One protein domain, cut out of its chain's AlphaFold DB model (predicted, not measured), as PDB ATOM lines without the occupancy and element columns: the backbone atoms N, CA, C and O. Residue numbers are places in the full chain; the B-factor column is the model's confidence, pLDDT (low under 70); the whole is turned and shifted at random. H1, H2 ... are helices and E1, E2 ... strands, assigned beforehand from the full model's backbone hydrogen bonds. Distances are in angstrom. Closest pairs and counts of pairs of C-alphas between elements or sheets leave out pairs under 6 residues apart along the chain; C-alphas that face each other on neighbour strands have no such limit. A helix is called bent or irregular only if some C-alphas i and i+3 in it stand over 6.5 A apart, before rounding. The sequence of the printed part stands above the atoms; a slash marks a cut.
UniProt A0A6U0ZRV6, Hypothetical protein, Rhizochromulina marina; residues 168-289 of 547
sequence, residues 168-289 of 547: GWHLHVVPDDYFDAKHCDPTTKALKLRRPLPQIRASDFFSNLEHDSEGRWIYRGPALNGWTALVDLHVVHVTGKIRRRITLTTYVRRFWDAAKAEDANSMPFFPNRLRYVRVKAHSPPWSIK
ATOM      1  N   GLY A 168     214.847 201.710 226.351       96.88
ATOM      2  CA  GLY A 168     215.558 200.516 225.918       96.88
ATOM      3  C   GLY A 168     214.692 199.265 225.946       96.88
ATOM      4  O   GLY A 168     214.060 198.958 226.950       96.88
ATOM      5  N   TRP A 169     214.741 198.496 224.865       97.81
ATOM      6  CA  TRP A 169     213.992 197.258 224.700       97.81
ATOM      7  C   TRP A 169     214.922 196.093 224.399       97.81
ATOM      8  O   TRP A 169     215.889 196.208 223.641       97.81
ATOM      9  N   HIS A 170     214.587 194.943 224.972       97.38
ATOM     10  CA  HIS A 170     215.186 193.664 224.623       97.38
ATOM     11  C   HIS A 170     214.155 192.825 223.883       97.38
ATOM     12  O   HIS A 170     213.034 192.656 224.348       97.38
ATOM     13  N   LEU A 171     214.552 192.293 222.733       97.94
ATOM     14  CA  LEU A 171     213.681 191.571 221.815       97.94
ATOM     15  C   LEU A 171     214.279 190.194 221.545       97.94
ATOM     16  O   LEU A 171     215.502 190.048 221.470       97.94
ATOM     17  N   HIS A 172     213.431 189.187 221.374       98.25
ATOM     18  CA  HIS A 172     213.835 187.877 220.875       98.25
ATOM     19  C   HIS A 172     213.519 187.778 219.388       98.25
ATOM     20  O   HIS A 172     212.356 187.729 218.995       98.25
ATOM     21  N   VAL A 173     214.563 187.702 218.571       98.62
ATOM     22  CA  VAL A 173     214.413 187.356 217.159       98.62
ATOM     23  C   VAL A 173     214.671 185.862 217.028       98.62
ATOM     24  O   VAL A 173     215.691 185.363 217.508       98.62
ATOM     25  N   VAL A 174     213.730 185.137 216.437       98.62
ATOM     26  CA  VAL A 174     213.765 183.673 216.281       98.62
ATOM     27  C   VAL A 174     213.822 183.311 214.794       98.62
ATOM     28  O   VAL A 174     213.365 184.114 213.982       98.62
ATOM     29  N   PRO A 175     214.358 182.142 214.399       98.38
ATOM     30  CA  PRO A 175     214.341 181.742 212.998       98.38
ATOM     31  C   PRO A 175     212.901 181.519 212.512       98.38
ATOM     32  O   PRO A 175     211.965 181.341 213.303       98.38
ATOM     33  N   ASP A 176     212.709 181.543 211.199       98.06
ATOM     34  CA  ASP A 176     211.369 181.537 210.598       98.06
ATOM     35  C   ASP A 176     210.636 180.205 210.828       98.06
ATOM     36  O   ASP A 176     209.419 180.177 210.998       98.06
ATOM     37  N   ASP A 177     211.392 179.115 210.982       97.56
ATOM     38  CA  ASP A 177     210.911 177.767 211.299       97.56
ATOM     39  C   ASP A 177     210.715 177.503 212.806       97.56
ATOM     40  O   ASP A 177     210.277 176.418 213.194       97.56
ATOM     41  N   TYR A 178     211.009 178.472 213.685       98.00
ATOM     42  CA  TYR A 178     210.912 178.269 215.133       98.00
ATOM     43  C   TYR A 178     209.492 177.880 215.568       98.00
ATOM     44  O   TYR A 178     208.504 178.542 215.234       98.00
ATOM     45  N   PHE A 179     209.390 176.832 216.378       97.88
ATOM     46  CA  PHE A 179     208.138 176.414 216.986       97.88
ATOM     47  C   PHE A 179     208.365 175.966 218.426       97.88
ATOM     48  O   PHE A 179     209.145 175.058 218.702       97.88
ATOM     49  N   ASP A 180     207.626 176.587 219.334       97.56
ATOM     50  CA  ASP A 180     207.526 176.195 220.734       97.56
ATOM     51  C   ASP A 180     206.083 176.458 221.171       97.56
ATOM     52  O   ASP A 180     205.618 177.589 221.076       97.56
ATOM     53  N   ALA A 181     205.357 175.451 221.659       97.00
ATOM     54  CA  ALA A 181     203.950 175.590 222.053       97.00
ATOM     55  C   ALA A 181     203.710 176.650 223.154       97.00
ATOM     56  O   ALA A 181     202.611 177.203 223.288       97.00
ATOM     57  N   LYS A 182     204.738 176.984 223.944       96.50
ATOM     58  CA  LYS A 182     204.690 178.073 224.926       96.50
ATOM     59  C   LYS A 182     204.625 179.438 224.243       96.50
ATOM     60  O   LYS A 182     203.906 180.318 224.725       96.50
ATOM     61  N   HIS A 183     205.318 179.589 223.119       97.12
ATOM     62  CA  HIS A 183     205.559 180.856 222.428       97.12
ATOM     63  C   HIS A 183     204.796 181.013 221.113       97.12
ATOM     64  O   HIS A 183     204.569 182.138 220.685       97.12
ATOM     65  N   CYS A 184     204.347 179.915 220.522       98.25
ATOM     66  CA  CYS A 184     203.599 179.866 219.282       98.25
ATOM     67  C   CYS A 184     202.190 179.337 219.542       98.25
ATOM     68  O   CYS A 184     201.968 178.504 220.425       98.25
ATOM     69  N   ASP A 185     201.234 179.819 218.765       97.50
ATOM     70  CA  ASP A 185     199.915 179.217 218.687       97.50
ATOM     71  C   ASP A 185     200.037 177.787 218.113       97.50
ATOM     72  O   ASP A 185     200.716 177.581 217.099       97.50
ATOM     73  N   PRO A 186     199.450 176.766 218.762       95.75
ATOM     74  CA  PRO A 186     199.645 175.375 218.358       95.75
ATOM     75  C   PRO A 186     199.057 175.064 216.975       95.75
ATOM     76  O   PRO A 186     199.591 174.179 216.296       95.75
ATOM     77  N   THR A 187     198.016 175.797 216.566       97.06
ATOM     78  CA  THR A 187     197.250 175.584 215.332       97.06
ATOM     79  C   THR A 187     197.879 176.326 214.159       97.06
ATOM     80  O   THR A 187     198.231 175.717 213.154       97.06
ATOM     81  N   THR A 188     198.070 177.635 214.299       97.69
ATOM     82  CA  THR A 188     198.577 178.520 213.238       97.69
ATOM     83  C   THR A 188     200.101 178.565 213.172       97.69
ATOM     84  O   THR A 188     200.650 179.078 212.203       97.69
ATOM     85  N   LYS A 189     200.803 178.069 214.205       96.94
ATOM     86  CA  LYS A 189     202.268 178.175 214.379       96.94
ATOM     87  C   LYS A 189     202.796 179.618 214.473       96.94
ATOM     88  O   LYS A 189     204.006 179.815 214.620       96.94
ATOM     89  N   ALA A 190     201.914 180.620 214.450       97.94
ATOM     90  CA  ALA A 190     202.259 182.028 214.599       97.94
ATOM     91  C   ALA A 190     202.782 182.320 216.012       97.94
ATOM     92  O   ALA A 190     202.375 181.675 216.981       97.94
ATOM     93  N   LEU A 191     203.680 183.300 216.146       98.25
ATOM     94  CA  LEU A 191     204.142 183.754 217.459       98.25
ATOM     95  C   LEU A 191     202.966 184.357 218.237       98.25
ATOM     96  O   LEU A 191     202.212 185.172 217.708       98.25
ATOM     97  N   LYS A 192     202.822 183.985 219.512       97.50
ATOM     98  CA  LYS A 192     201.826 184.588 220.403       97.50
ATOM     99  C   LYS A 192     202.130 186.073 220.549       97.50
ATOM    100  O   LYS A 192     203.271 186.456 220.813       97.50
ATOM    101  N   LEU A 193     201.099 186.893 220.396       97.12
ATOM    102  CA  LEU A 193     201.207 188.341 220.517       97.12
ATOM    103  C   LEU A 193     201.391 188.768 221.979       97.12
ATOM    104  O   LEU A 193     201.053 188.037 222.913       97.12
ATOM    105  N   ARG A 194     201.911 189.983 222.145       95.56
ATOM    106  CA  ARG A 194     202.032 190.727 223.400       95.56
ATOM    107  C   ARG A 194     202.724 189.947 224.515       95.56
ATOM    108  O   ARG A 194     202.269 189.890 225.658       95.56
ATOM    109  N   ARG A 195     203.851 189.312 224.189       96.19
ATOM    110  CA  ARG A 195     204.720 188.680 225.188       96.19
ATOM    111  C   ARG A 195     205.495 189.760 225.952       96.19
ATOM    112  O   ARG A 195     205.961 190.704 225.314       96.19
ATOM    113  N   PRO A 196     205.705 189.605 227.277       94.94
ATOM    114  CA  PRO A 196     206.500 190.556 228.063       94.94
ATOM    115  C   PRO A 196     207.918 190.751 227.525       94.94
ATOM    116  O   PRO A 196     208.456 191.847 227.584       94.94
ATOM    117  N   LEU A 197     208.500 189.684 226.972       96.75
ATOM    118  CA  LEU A 197     209.708 189.742 226.162       96.75
ATOM    119  C   LEU A 197     209.287 189.618 224.693       96.75
ATOM    120  O   LEU A 197     208.980 188.494 224.273       96.75
ATOM    121  N   PRO A 198     209.197 190.734 223.946       97.94
ATOM    122  CA  PRO A 198     208.643 190.736 222.599       97.94
ATOM    123  C   PRO A 198     209.416 189.812 221.659       97.94
ATOM    124  O   PRO A 198     210.641 189.694 221.751       97.94
ATOM    125  N   GLN A 199     208.688 189.146 220.763       98.25
ATOM    126  CA  GLN A 199     209.234 188.129 219.864       98.25
ATOM    127  C   GLN A 199     208.854 188.409 218.414       98.25
ATOM    128  O   GLN A 199     207.720 188.795 218.137       98.25
ATOM    129  N   ILE A 200     209.780 188.167 217.493       98.56
ATOM    130  CA  ILE A 200     209.577 188.379 216.057       98.56
ATOM    131  C   ILE A 200     210.403 187.371 215.244       98.56
ATOM    132  O   ILE A 200     211.432 186.882 215.716       98.56
ATOM    133  N   ARG A 201     209.933 187.022 214.043       98.50
ATOM    134  CA  ARG A 201     210.672 186.166 213.105       98.50
ATOM    135  C   ARG A 201     211.866 186.911 212.512       98.50
ATOM    136  O   ARG A 201     211.868 188.138 212.451       98.50
ATOM    137  N   ALA A 202     212.889 186.172 212.100       98.50
ATOM    138  CA  ALA A 202     214.100 186.745 211.533       98.50
ATOM    139  C   ALA A 202     213.796 187.435 210.201       98.50
ATOM    140  O   ALA A 202     214.204 188.585 210.029       98.50
ATOM    141  N   SER A 203     213.027 186.788 209.317       98.00
ATOM    142  CA  SER A 203     212.566 187.392 208.065       98.00
ATOM    143  C   SER A 203     211.879 188.726 208.322       98.00
ATOM    144  O   SER A 203     212.249 189.734 207.729       98.00
ATOM    145  N   ASP A 204     210.937 188.752 209.262       98.06
ATOM    146  CA  ASP A 204     210.104 189.921 209.536       98.06
ATOM    147  C   ASP A 204     210.907 191.043 210.198       98.06
ATOM    148  O   ASP A 204     210.687 192.215 209.912       98.06
ATOM    149  N   PHE A 205     211.854 190.717 211.079       98.44
ATOM    150  CA  PHE A 205     212.660 191.737 211.742       98.44
ATOM    151  C   PHE A 205     213.673 192.372 210.791       98.44
ATOM    152  O   PHE A 205     213.684 193.590 210.636       98.44
ATOM    153  N   PHE A 206     214.521 191.560 210.154       98.12
ATOM    154  CA  PHE A 206     215.652 192.073 209.382       98.12
ATOM    155  C   PHE A 206     215.228 192.670 208.035       98.12
ATOM    156  O   PHE A 206     215.859 193.621 207.594       98.12
ATOM    157  N   SER A 207     214.146 192.191 207.406       97.75
ATOM    158  CA  SER A 207     213.647 192.787 206.151       97.75
ATOM    159  C   SER A 207     213.031 194.180 206.319       97.75
ATOM    160  O   SER A 207     212.934 194.912 205.342       97.75
ATOM    161  N   ASN A 208     212.645 194.555 207.543       98.31
ATOM    162  CA  ASN A 208     212.053 195.855 207.865       98.31
ATOM    163  C   ASN A 208     213.060 196.820 208.522       98.31
ATOM    164  O   ASN A 208     212.665 197.747 209.233       98.31
ATOM    165  N   LEU A 209     214.364 196.574 208.353       98.00
ATOM    166  CA  LEU A 209     215.410 197.491 208.798       98.00
ATOM    167  C   LEU A 209     215.728 198.508 207.706       98.00
ATOM    168  O   LEU A 209     216.039 198.145 206.575       98.00
ATOM    169  N   GLU A 210     215.726 199.778 208.084       97.31
ATOM    170  CA  GLU A 210     216.045 200.902 207.208       97.31
ATOM    171  C   GLU A 210     217.102 201.796 207.853       97.31
ATOM    172  O   GLU A 210     217.194 201.879 209.080       97.31
ATOM    173  N   HIS A 211     217.881 202.502 207.037       95.94
ATOM    174  CA  HIS A 211     218.710 203.592 207.538       95.94
ATOM    175  C   HIS A 211     217.865 204.847 207.764       95.94
ATOM    176  O   HIS A 211     217.021 205.205 206.942       95.94
ATOM    177  N   ASP A 212     218.115 205.552 208.862       94.56
ATOM    178  CA  ASP A 212     217.631 206.919 209.029       94.56
ATOM    179  C   ASP A 212     218.571 207.956 208.395       94.56
ATOM    180  O   ASP A 212     219.592 207.624 207.787       94.56
ATOM    181  N   SER A 213     218.241 209.240 208.547       93.38
ATOM    182  CA  SER A 213     219.060 210.344 208.033       93.38
ATOM    183  C   SER A 213     220.450 210.446 208.673       93.38
ATOM    184  O   SER A 213     221.296 211.175 208.165       93.38
ATOM    185  N   GLU A 214     220.688 209.757 209.791       90.69
ATOM    186  CA  GLU A 214     221.976 209.689 210.487       90.69
ATOM    187  C   GLU A 214     222.727 208.377 210.185       90.69
ATOM    188  O   GLU A 214     223.774 208.117 210.778       90.69
ATOM    189  N   GLY A 215     222.214 207.544 209.272       92.12
ATOM    190  CA  GLY A 215     222.810 206.256 208.921       92.12
ATOM    191  C   GLY A 215     222.609 205.171 209.981       92.12
ATOM    192  O   GLY A 215     223.262 204.133 209.927       92.12
ATOM    193  N   ARG A 216     221.697 205.355 210.938       93.62
ATOM    194  CA  ARG A 216     221.384 204.361 211.973       93.62
ATOM    195  C   ARG A 216     220.354 203.359 211.473       93.62
ATOM    196  O   ARG A 216     219.419 203.737 210.776       93.62
ATOM    197  N   TRP A 217     220.481 202.100 211.886       96.81
ATOM    198  CA  TRP A 217     219.508 201.058 211.558       96.81
ATOM    199  C   TRP A 217     218.265 201.156 212.441       96.81
ATOM    200  O   TRP A 217     218.340 200.960 213.655       96.81
ATOM    201  N   ILE A 218     217.115 201.420 211.831       97.56
ATOM    202  CA  ILE A 218     215.816 201.512 212.493       97.56
ATOM    203  C   ILE A 218     214.913 200.397 211.981       97.56
ATOM    204  O   ILE A 218     214.760 200.208 210.779       97.56
ATOM    205  N   TYR A 219     214.280 199.679 212.902       98.19
ATOM    206  CA  TYR A 219     213.154 198.814 212.580       98.19
ATOM    207  C   TYR A 219     211.907 199.663 212.318       98.19
ATOM    208  O   TYR A 219     211.389 200.286 213.248       98.19
ATOM    209  N   ARG A 220     211.430 199.657 211.067       97.56
ATOM    210  CA  ARG A 220     210.221 200.368 210.605       97.56
ATOM    211  C   ARG A 220     209.069 199.435 210.232       97.56
ATOM    212  O   ARG A 220     208.137 199.821 209.531       97.56
ATOM    213  N   GLY A 221     209.146 198.187 210.683       96.31
ATOM    214  CA  GLY A 221     208.090 197.215 210.448       96.31
ATOM    215  C   GLY A 221     206.824 197.516 211.261       96.31
ATOM    216  O   GLY A 221     206.776 198.470 212.040       96.31
ATOM    217  N   PRO A 222     205.789 196.674 211.113       97.00
ATOM    218  CA  PRO A 222     204.584 196.752 211.930       97.00
ATOM    219  C   PRO A 222     204.872 196.669 213.439       97.00
ATOM    220  O   PRO A 222     205.937 196.228 213.864       97.00
ATOM    221  N   ALA A 223     203.870 197.012 214.253       96.50
ATOM    222  CA  ALA A 223     203.915 196.915 215.714       96.50
ATOM    223  C   ALA A 223     204.542 195.595 216.208       96.50
ATOM    224  O   ALA A 223     203.976 194.505 216.031       96.50
ATOM    225  N   LEU A 224     205.705 195.690 216.860       97.56
ATOM    226  CA  LEU A 224     206.517 194.518 217.168       97.56
ATOM    227  C   LEU A 224     205.799 193.597 218.163       97.56
ATOM    228  O   LEU A 224     205.461 193.983 219.282       97.56
ATOM    229  N   ASN A 225     205.567 192.343 217.756       97.19
ATOM    230  CA  ASN A 225     204.815 191.347 218.528       97.19
ATOM    231  C   ASN A 225     203.399 191.818 218.937       97.19
ATOM    232  O   ASN A 225     202.860 191.353 219.939       97.19
ATOM    233  N   GLY A 226     202.782 192.737 218.184       96.69
ATOM    234  CA  GLY A 226     201.463 193.298 218.504       96.69
ATOM    235  C   GLY A 226     201.458 194.325 219.645       96.69
ATOM    236  O   GLY A 226     200.381 194.675 220.143       96.69
ATOM    237  N   TRP A 227     202.635 194.789 220.079       97.88
ATOM    238  CA  TRP A 227     202.787 195.957 220.944       97.88
ATOM    239  C   TRP A 227     202.817 197.217 220.085       97.88
ATOM    240  O   TRP A 227     203.818 197.505 219.435       97.88
ATOM    241  N   THR A 228     201.714 197.959 220.064       97.69
ATOM    242  CA  THR A 228     201.537 199.126 219.185       97.69
ATOM    243  C   THR A 228     202.490 200.274 219.508       97.69
ATOM    244  O   THR A 228     202.814 201.052 218.621       97.69
ATOM    245  N   ALA A 229     203.016 200.328 220.733       97.50
ATOM    246  CA  ALA A 229     204.038 201.290 221.136       97.50
ATOM    247  C   ALA A 229     205.464 200.944 220.652       97.50
ATOM    248  O   ALA A 229     206.365 201.776 220.736       97.50
ATOM    249  N   LEU A 230     205.710 199.711 220.191       97.94
ATOM    250  CA  LEU A 230     207.037 199.253 219.766       97.94
ATOM    251  C   LEU A 230     207.210 199.417 218.253       97.94
ATOM    252  O   LEU A 230     207.199 198.438 217.502       97.94
ATOM    253  N   VAL A 231     207.374 200.672 217.840       96.94
ATOM    254  CA  VAL A 231     207.645 201.118 216.464       96.94
ATOM    255  C   VAL A 231     208.896 202.003 216.433       96.94
ATOM    256  O   VAL A 231     209.338 202.481 217.480       96.94
ATOM    257  N   ASP A 232     209.482 202.186 215.247       97.06
ATOM    258  CA  ASP A 232     210.659 203.039 215.011       97.06
ATOM    259  C   ASP A 232     211.824 202.760 215.978       97.06
ATOM    260  O   ASP A 232     212.359 203.647 216.652       97.06
ATOM    261  N   LEU A 233     212.213 201.486 216.078       98.12
ATOM    262  CA  LEU A 233     213.202 201.032 217.056       98.12
ATOM    263  C   LEU A 233     214.619 201.086 216.471       98.12
ATOM    264  O   LEU A 233     214.966 200.300 215.590       98.12
ATOM    265  N   HIS A 234     215.470 201.955 217.008       97.19
ATOM    266  CA  HIS A 234     216.889 202.026 216.663       97.19
ATOM    267  C   HIS A 234     217.640 200.804 217.209       97.19
ATOM    268  O   HIS A 234     217.734 200.606 218.422       97.19
ATOM    269  N   VAL A 235     218.191 199.979 216.321       97.50
ATOM    270  CA  VAL A 235     218.907 198.748 216.672       97.50
ATOM    271  C   VAL A 235     220.297 199.077 217.215       97.50
ATOM    272  O   VAL A 235     221.111 199.695 216.541       97.50
ATOM    273  N   VAL A 236     220.591 198.616 218.433       96.75
ATOM    274  CA  VAL A 236     221.860 198.893 219.125       96.75
ATOM    275  C   VAL A 236     222.838 197.734 218.979       96.75
ATOM    276  O   VAL A 236     223.997 197.941 218.642       96.75
ATOM    277  N   HIS A 237     222.401 196.505 219.252       97.25
ATOM    278  CA  HIS A 237     223.245 195.324 219.060       97.25
ATOM    279  C   HIS A 237     222.439 194.033 218.936       97.25
ATOM    280  O   HIS A 237     221.331 193.912 219.467       97.25
ATOM    281  N   VAL A 238     223.065 193.033 218.313       98.38
ATOM    282  CA  VAL A 238     222.562 191.659 218.190       98.38
ATOM    283  C   VAL A 238     223.485 190.717 218.957       98.38
ATOM    284  O   VAL A 238     224.700 190.688 218.749       98.38
ATOM    285  N   THR A 239     222.916 189.925 219.862       98.31
ATOM    286  CA  THR A 239     223.652 188.978 220.712       98.31
ATOM    287  C   THR A 239     223.029 187.589 220.665       98.31
ATOM    288  O   THR A 239     221.830 187.447 220.462       98.31
ATOM    289  N   GLY A 240     223.825 186.544 220.870       97.88
ATOM    290  CA  GLY A 240     223.331 185.167 220.918       97.88
ATOM    291  C   GLY A 240     224.108 184.315 221.913       97.88
ATOM    292  O   GLY A 240     225.307 184.527 222.114       97.88
ATOM    293  N   LYS A 241     223.431 183.346 222.540       97.19
ATOM    294  CA  LYS A 241     224.072 182.359 223.424       97.19
ATOM    295  C   LYS A 241     224.758 181.281 222.576       97.19
ATOM    296  O   LYS A 241     224.122 180.649 221.736       97.19
ATOM    297  N   ILE A 242     226.049 181.054 222.814       96.81
ATOM    298  CA  ILE A 242     226.878 180.067 222.111       96.81
ATOM    299  C   ILE A 242     227.379 179.022 223.093       96.81
ATOM    300  O   ILE A 242     227.954 179.359 224.125       96.81
ATOM    301  N   ARG A 243     227.196 177.744 222.753       95.19
ATOM    302  CA  ARG A 243     227.736 176.621 223.524       95.19
ATOM    303  C   ARG A 243     229.163 176.321 223.073       95.19
ATOM    304  O   ARG A 243     229.402 176.082 221.887       95.19
ATOM    305  N   ARG A 244     230.113 176.305 224.006       93.56
ATOM    306  CA  ARG A 244     231.477 175.829 223.743       93.56
ATOM    307  C   ARG A 244     231.449 174.310 223.588       93.56
ATOM    308  O   ARG A 244     230.902 173.611 224.435       93.56
ATOM    309  N   ARG A 245     232.044 173.793 222.506       91.50
ATOM    310  CA  ARG A 245     232.060 172.345 222.219       91.50
ATOM    311  C   ARG A 245     232.794 171.535 223.289       91.50
ATOM    312  O   ARG A 245     232.380 170.422 223.569       91.50
ATOM    313  N   ILE A 246     233.855 172.100 223.865       93.12
ATOM    314  CA  ILE A 246     234.751 171.383 224.781       93.12
ATOM    315  C   ILE A 246     234.240 171.439 226.224       93.12
ATOM    316  O   ILE A 246     234.166 170.419 226.890       93.12
ATOM    317  N   THR A 247     233.852 172.619 226.710       91.44
ATOM    318  CA  THR A 247     233.545 172.837 228.135       91.44
ATOM    319  C   THR A 247     232.064 172.697 228.481       91.44
ATOM    320  O   THR A 247     231.699 172.875 229.634       91.44
ATOM    321  N   LEU A 248     231.190 172.477 227.490       92.06
ATOM    322  CA  LEU A 248     229.721 172.553 227.598       92.06
ATOM    323  C   LEU A 248     229.160 173.880 228.139       92.06
ATOM    324  O   LEU A 248     227.943 174.055 228.122       92.06
ATOM    325  N   THR A 249     230.012 174.825 228.542       95.19
ATOM    326  CA  THR A 249     229.622 176.149 229.019       95.19
ATOM    327  C   THR A 249     229.026 176.988 227.895       95.19
ATOM    328  O   THR A 249     229.399 176.878 226.718       95.19
ATOM    329  N   THR A 250     228.070 177.835 228.256       95.25
ATOM    330  CA  THR A 250     227.469 178.823 227.366       95.25
ATOM    331  C   THR A 250     228.126 180.179 227.599       95.25
ATOM    332  O   THR A 250     228.578 180.491 228.695       95.25
ATOM    333  N   TYR A 251     228.238 180.987 226.549       95.81
ATOM    334  CA  TYR A 251     228.636 182.388 226.668       95.81
ATOM    335  C   TYR A 251     227.817 183.242 225.706       95.81
ATOM    336  O   TYR A 251     227.318 182.748 224.690       95.81
ATOM    337  N   VAL A 252     227.667 184.527 226.016       97.19
ATOM    338  CA  VAL A 252     226.987 185.480 225.136       97.19
ATOM    339  C   VAL A 252     228.000 186.047 224.147       97.19
ATOM    340  O   VAL A 252     228.994 186.655 224.536       97.19
ATOM    341  N   ARG A 253     227.747 185.857 222.851       97.19
ATOM    342  CA  ARG A 253     228.520 186.478 221.772       97.19
ATOM    343  C   ARG A 253     227.732 187.647 221.192       97.19
ATOM    344  O   ARG A 253     226.560 187.490 220.853       97.19
ATOM    345  N   ARG A 254     228.385 188.801 221.037       97.31
ATOM    346  CA  ARG A 254     227.871 189.926 220.244       97.31
ATOM    347  C   ARG A 254     228.228 189.698 218.776       97.31
ATOM    348  O   ARG A 254     229.400 189.506 218.462       97.31
ATOM    349  N   PHE A 255     227.212 189.641 217.923       97.31
ATOM    350  CA  PHE A 255     227.341 189.350 216.492       97.31
ATOM    351  C   PHE A 255     227.339 190.601 215.626       97.31
ATOM    352  O   PHE A 255     227.938 190.580 214.561       97.31
ATOM    353  N   TRP A 256     226.678 191.652 216.101       97.69
ATOM    354  CA  TRP A 256     226.605 192.953 215.454       97.69
ATOM    355  C   TRP A 256     226.455 194.034 216.530       97.69
ATOM    356  O   TRP A 256     225.781 193.797 217.544       97.69
ATOM    357  N   ASP A 257     227.096 195.185 216.344       96.56
ATOM    358  CA  ASP A 257     227.152 196.281 217.315       96.56
ATOM    359  C   ASP A 257     227.212 197.658 216.641       96.56
ATOM    360  O   ASP A 257     228.236 198.018 216.067       96.56
ATOM    361  N   ALA A 258     226.170 198.477 216.795       94.06
ATOM    362  CA  ALA A 258     226.107 199.820 216.210       94.06
ATOM    363  C   ALA A 258     227.279 200.727 216.631       94.06
ATOM    364  O   ALA A 258     227.614 201.678 215.929       94.06
ATOM    365  N   ALA A 259     227.909 200.454 217.781       91.69
ATOM    366  CA  ALA A 259     229.034 201.241 218.278       91.69
ATOM    367  C   ALA A 259     230.369 200.930 217.576       91.69
ATOM    368  O   ALA A 259     231.338 201.671 217.755       91.69
ATOM    369  N   LYS A 260     230.464 199.839 216.804       90.88
ATOM    370  CA  LYS A 260     231.677 199.483 216.058       90.88
ATOM    371  C   LYS A 260     231.582 200.013 214.633       90.88
ATOM    372  O   LYS A 260     230.623 199.719 213.935       90.88
ATOM    373  N   ALA A 261     232.597 200.748 214.179       72.06
ATOM    374  CA  ALA A 261     232.591 201.391 212.858       72.06
ATOM    375  C   ALA A 261     232.419 200.404 211.685       72.06
ATOM    376  O   ALA A 261     231.740 200.721 210.710       72.06
ATOM    377  N   GLU A 262     233.010 199.210 211.790       83.12
ATOM    378  CA  GLU A 262     232.849 198.126 210.808       83.12
ATOM    379  C   GLU A 262     231.390 197.659 210.729       83.12
ATOM    380  O   GLU A 262     230.843 197.483 209.641       83.12
ATOM    381  N   ASP A 263     230.745 197.526 211.889       81.75
ATOM    382  CA  ASP A 263     229.379 197.028 212.001       81.75
ATOM    383  C   ASP A 263     228.354 198.107 211.637       81.75
ATOM    384  O   ASP A 263     227.346 197.779 211.020       81.75
ATOM    385  N   ALA A 264     228.612 199.380 211.957       77.81
ATOM    386  CA  ALA A 264     227.706 200.502 211.698       77.81
ATOM    387  C   ALA A 264     227.319 200.628 210.213       77.81
ATOM    388  O   ALA A 264     226.177 200.949 209.898       77.81
ATOM    389  N   ASN A 265     228.252 200.308 209.309       83.56
ATOM    390  CA  ASN A 265     228.021 200.309 207.861       83.56
ATOM    391  C   ASN A 265     227.484 198.970 207.325       83.56
ATOM    392  O   ASN A 265     227.177 198.859 206.139       83.56
ATOM    393  N   SER A 266     227.397 197.941 208.169       93.75
ATOM    394  CA  SER A 266     226.877 196.625 207.805       93.75
ATOM    395  C   SER A 266     225.470 196.425 208.359       93.75
ATOM    396  O   SER A 266     225.129 196.900 209.442       93.75
ATOM    397  N   MET A 267     224.643 195.695 207.620       95.56
ATOM    398  CA  MET A 267     223.286 195.384 208.053       95.56
ATOM    399  C   MET A 267     223.303 194.411 209.245       95.56
ATOM    400  O   MET A 267     223.988 193.383 209.174       95.56
ATOM    401  N   PRO A 268     222.536 194.673 210.325       97.12
ATOM    402  CA  PRO A 268     222.290 193.682 211.363       97.12
ATOM    403  C   PRO A 268     221.760 192.391 210.740       97.12
ATOM    404  O   PRO A 268     220.926 192.427 209.839       97.12
ATOM    405  N   PHE A 269     222.212 191.241 211.233       97.25
ATOM    406  CA  PHE A 269     221.844 189.953 210.645       97.25
ATOM    407  C   PHE A 269     221.568 188.885 211.702       97.25
ATOM    408  O   PHE A 269     222.028 188.967 212.847       97.25
ATOM    409  N   PHE A 270     220.836 187.844 211.298       98.00
ATOM    410  CA  PHE A 270     220.631 186.643 212.100       98.00
ATOM    411  C   PHE A 270     221.792 185.655 211.882       98.00
ATOM    412  O   PHE A 270     221.979 185.172 210.765       98.00
ATOM    413  N   PRO A 271     222.583 185.300 212.909       97.31
ATOM    414  CA  PRO A 271     223.654 184.326 212.761       97.31
ATOM    415  C   PRO A 271     223.110 182.912 212.534       97.31
ATOM    416  O   PRO A 271     222.215 182.442 213.240       97.31
ATOM    417  N   ASN A 272     223.722 182.189 211.599       95.31
ATOM    418  CA  ASN A 272     223.347 180.812 211.289       95.31
ATOM    419  C   ASN A 272     223.445 179.889 212.519       95.31
ATOM    420  O   ASN A 272     224.373 179.995 213.325       95.31
ATOM    421  N   ARG A 273     222.542 178.898 212.594       94.25
ATOM    422  CA  ARG A 273     222.509 177.815 213.605       94.25
ATOM    423  C   ARG A 273     222.152 178.243 215.036       94.25
ATOM    424  O   ARG A 273     222.288 177.434 215.954       94.25
ATOM    425  N   LEU A 274     221.694 179.476 215.248       97.12
ATOM    426  CA  LEU A 274     221.153 179.899 216.540       97.12
ATOM    427  C   LEU A 274     219.653 179.646 216.617       97.12
ATOM    428  O   LEU A 274     218.929 179.836 215.647       97.12
ATOM    429  N   ARG A 275     219.181 179.243 217.802       97.00
ATOM    430  CA  ARG A 275     217.741 179.080 218.068       97.00
ATOM    431  C   ARG A 275     217.019 180.414 218.231       97.00
ATOM    432  O   ARG A 275     215.819 180.480 218.012       97.00
ATOM    433  N   TYR A 276     217.737 181.439 218.669       97.94
ATOM    434  CA  TYR A 276     217.279 182.819 218.750       97.94
ATOM    435  C   TYR A 276     218.490 183.738 218.928       97.94
ATOM    436  O   TYR A 276     219.562 183.300 219.361       97.94
ATOM    437  N   VAL A 277     218.291 185.022 218.654       98.50
ATOM    438  CA  VAL A 277     219.171 186.106 219.089       98.50
ATOM    439  C   VAL A 277     218.395 187.090 219.950       98.50
ATOM    440  O   VAL A 277     217.181 187.247 219.813       98.50
ATOM    441  N   ARG A 278     219.106 187.758 220.855       98.38
ATOM    442  CA  ARG A 278     218.594 188.902 221.594       98.38
ATOM    443  C   ARG A 278     219.061 190.175 220.906       98.38
ATOM    444  O   ARG A 278     220.266 190.420 220.802       98.38
ATOM    445  N   VAL A 279     218.099 190.979 220.480       98.44
ATOM    446  CA  VAL A 279     218.342 192.318 219.949       98.44
ATOM    447  C   VAL A 279     218.077 193.328 221.054       98.44
ATOM    448  O   VAL A 279     217.046 193.256 221.723       98.44
ATOM    449  N   LYS A 280     219.016 194.250 221.266       98.00
ATOM    450  CA  LYS A 280     218.756 195.470 222.032       98.00
ATOM    451  C   LYS A 280     218.425 196.579 221.048       98.00
ATOM    452  O   LYS A 280     219.204 196.812 220.124       98.00
ATOM    453  N   ALA A 281     217.306 197.253 221.260       98.00
ATOM    454  CA  ALA A 281     216.889 198.394 220.460       98.00
ATOM    455  C   ALA A 281     216.382 199.519 221.363       98.00
ATOM    456  O   ALA A 281     215.981 199.262 222.497       98.00
ATOM    457  N   HIS A 282     216.419 200.755 220.885       97.88
ATOM    458  CA  HIS A 282     215.915 201.920 221.599       97.88
ATOM    459  C   HIS A 282     214.748 202.540 220.832       97.88
ATOM    460  O   HIS A 282     214.811 202.671 219.614       97.88
ATOM    461  N   SER A 283     213.704 202.952 221.544       97.56
ATOM    462  CA  SER A 283     212.672 203.837 220.996       97.56
ATOM    463  C   SER A 283     213.264 205.206 220.609       97.56
ATOM    464  O   SER A 283     214.419 205.499 220.947       97.56
ATOM    465  N   PRO A 284     212.494 206.084 219.940       96.12
ATOM    466  CA  PRO A 284     212.934 207.448 219.658       96.12
ATOM    467  C   PRO A 284     213.395 208.203 220.921       96.12
ATOM    468  O   PRO A 284     212.837 207.964 221.995       96.12
ATOM    469  N   PRO A 285     214.363 209.139 220.846       95.88
ATOM    470  CA  PRO A 285     214.941 209.797 222.026       95.88
ATOM    471  C   PRO A 285     213.922 210.440 222.974       95.88
ATOM    472  O   PRO A 285     214.052 210.319 224.189       95.88
ATOM    473  N   TRP A 286     212.864 211.056 222.439       95.94
ATOM    474  CA  TRP A 286     211.800 211.677 223.236       95.94
ATOM    475  C   TRP A 286     211.067 210.680 224.142       95.94
ATOM    476  O   TRP A 286     210.517 211.079 225.168       95.94
ATOM    477  N   SER A 287     211.100 209.385 223.812       97.38
ATOM    478  CA  SER A 287     210.384 208.347 224.553       97.38
ATOM    479  C   SER A 287     210.861 208.200 225.984       97.38
ATOM    480  O   SER A 287     210.109 207.639 226.758       97.38
ATOM    481  N   ILE A 288     212.043 208.707 226.372       96.12
ATOM    482  CA  ILE A 288     212.464 208.740 227.784       96.12
ATOM    483  C   ILE A 288     211.679 209.747 228.625       96.12
ATOM    484  O   ILE A 288     211.751 209.673 229.852       96.12
ATOM    485  N   LYS A 289     211.017 210.714 227.981       96.19
ATOM    486  CA  LYS A 289     210.304 211.808 228.641       96.19
ATOM    487  C   LYS A 289     208.803 211.536 228.741       96.19
ATOM    488  O   LYS A 289     208.190 212.059 229.658       96.19
TER     489      LYS A 289
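What this domain is: This is residues 168 to 289 of the 547 residues of the protein "Hypothetical protein" of Rhizochromulina marina (UniProt A0A6U0ZRV6). One strongly twisted sheet of seven strands makes the body, with the strands E1, E7, E5 and E6 side by side as its main ribbon, and the short helix H1 packs on the sheet next to E1 and E4, beside the strands and over none of them. E5, long and bent, is shared by three neighbours, and the tip of its hairpin with E6, residues 244 to 249, sticks out. Of the 122 residues printed, under half are in named elements, three helices and seven strands in the order E1 E2 H1 E3 E4 E5 E6 H2 E7 H3, and the class is mixed. The branched sheet is antiparallel but for the parallel pair E1 and E2. The whole is compact, with a radius of gyration of the C-alphas of 14.9 A and spans of 41 by 38 by 26 A.

Where its parts are: Find C-alpha 168 at (215.558, 200.516, 225.918); from there E1 runs 19.5 A to residue 174. E2 is residues 199 to 201, H1 202 to 207, E3 209 to 211 and E4 217 to 219. At C-alpha 233, (213.202, 201.032, 217.056), E5 begins; it runs 29.1 A to residue 243 and bends by 56 degrees at residue 236. E6, residues 250 to 257, is 20.1 A long; H2 is residues 261 to 264. E7, residues 277 to 282, is 16.3 A long, and H3, residues 285 to 288, ends at C-alpha 288, (212.464, 208.740, 227.784).

How they stand to each other: Start at E1: parallel E2 lies on one side, with N 174 and O 200 3.0 A apart, and antiparallel E7 on the other, with N 169 and O 281 2.8 A apart. E1 lies on one side of E7 and antiparallel E5 on the other side; look at N 234 and O 282 of E5 and E7, 2.8 A apart. E5's pairing is staggered: on its other side lie E4 beside residues 233 to 235, with N 219 and O 233 at 2.8 A, and E6 beside residues 237 to 243, with N 242 and O 251 at 2.8 A. E3 and E4 form a hairpin, with N 218 and O 210 at 2.8 A; E3 E4 E5 E6 is a meander, each strand the antiparallel neighbour of the one before. H1 is on the sheet at a height of 6.8 A, over none of the strands; its closest C-alphas to E1 are those of Ala 202 and Val 174, 5.7 A. H2 only grazes the sheet, with residues 262 to 264. H3 is only just not on it, with 4 pairs of C-alphas within 10 A. In H1 every O i to N i+4 pair is within hydrogen-bond range; H2 and H3 are too short for one.

The domain as a whole: The two C-alphas farthest apart, those of Ile 246 and Lys 289, are 47.4 A apart. The printed part has no cut. The links E1 to E2, E4 to E5 and H2 to E7 are long. Mean pLDDT is 96.0 over the printed part and 79 in H2; no printed residue is under 70.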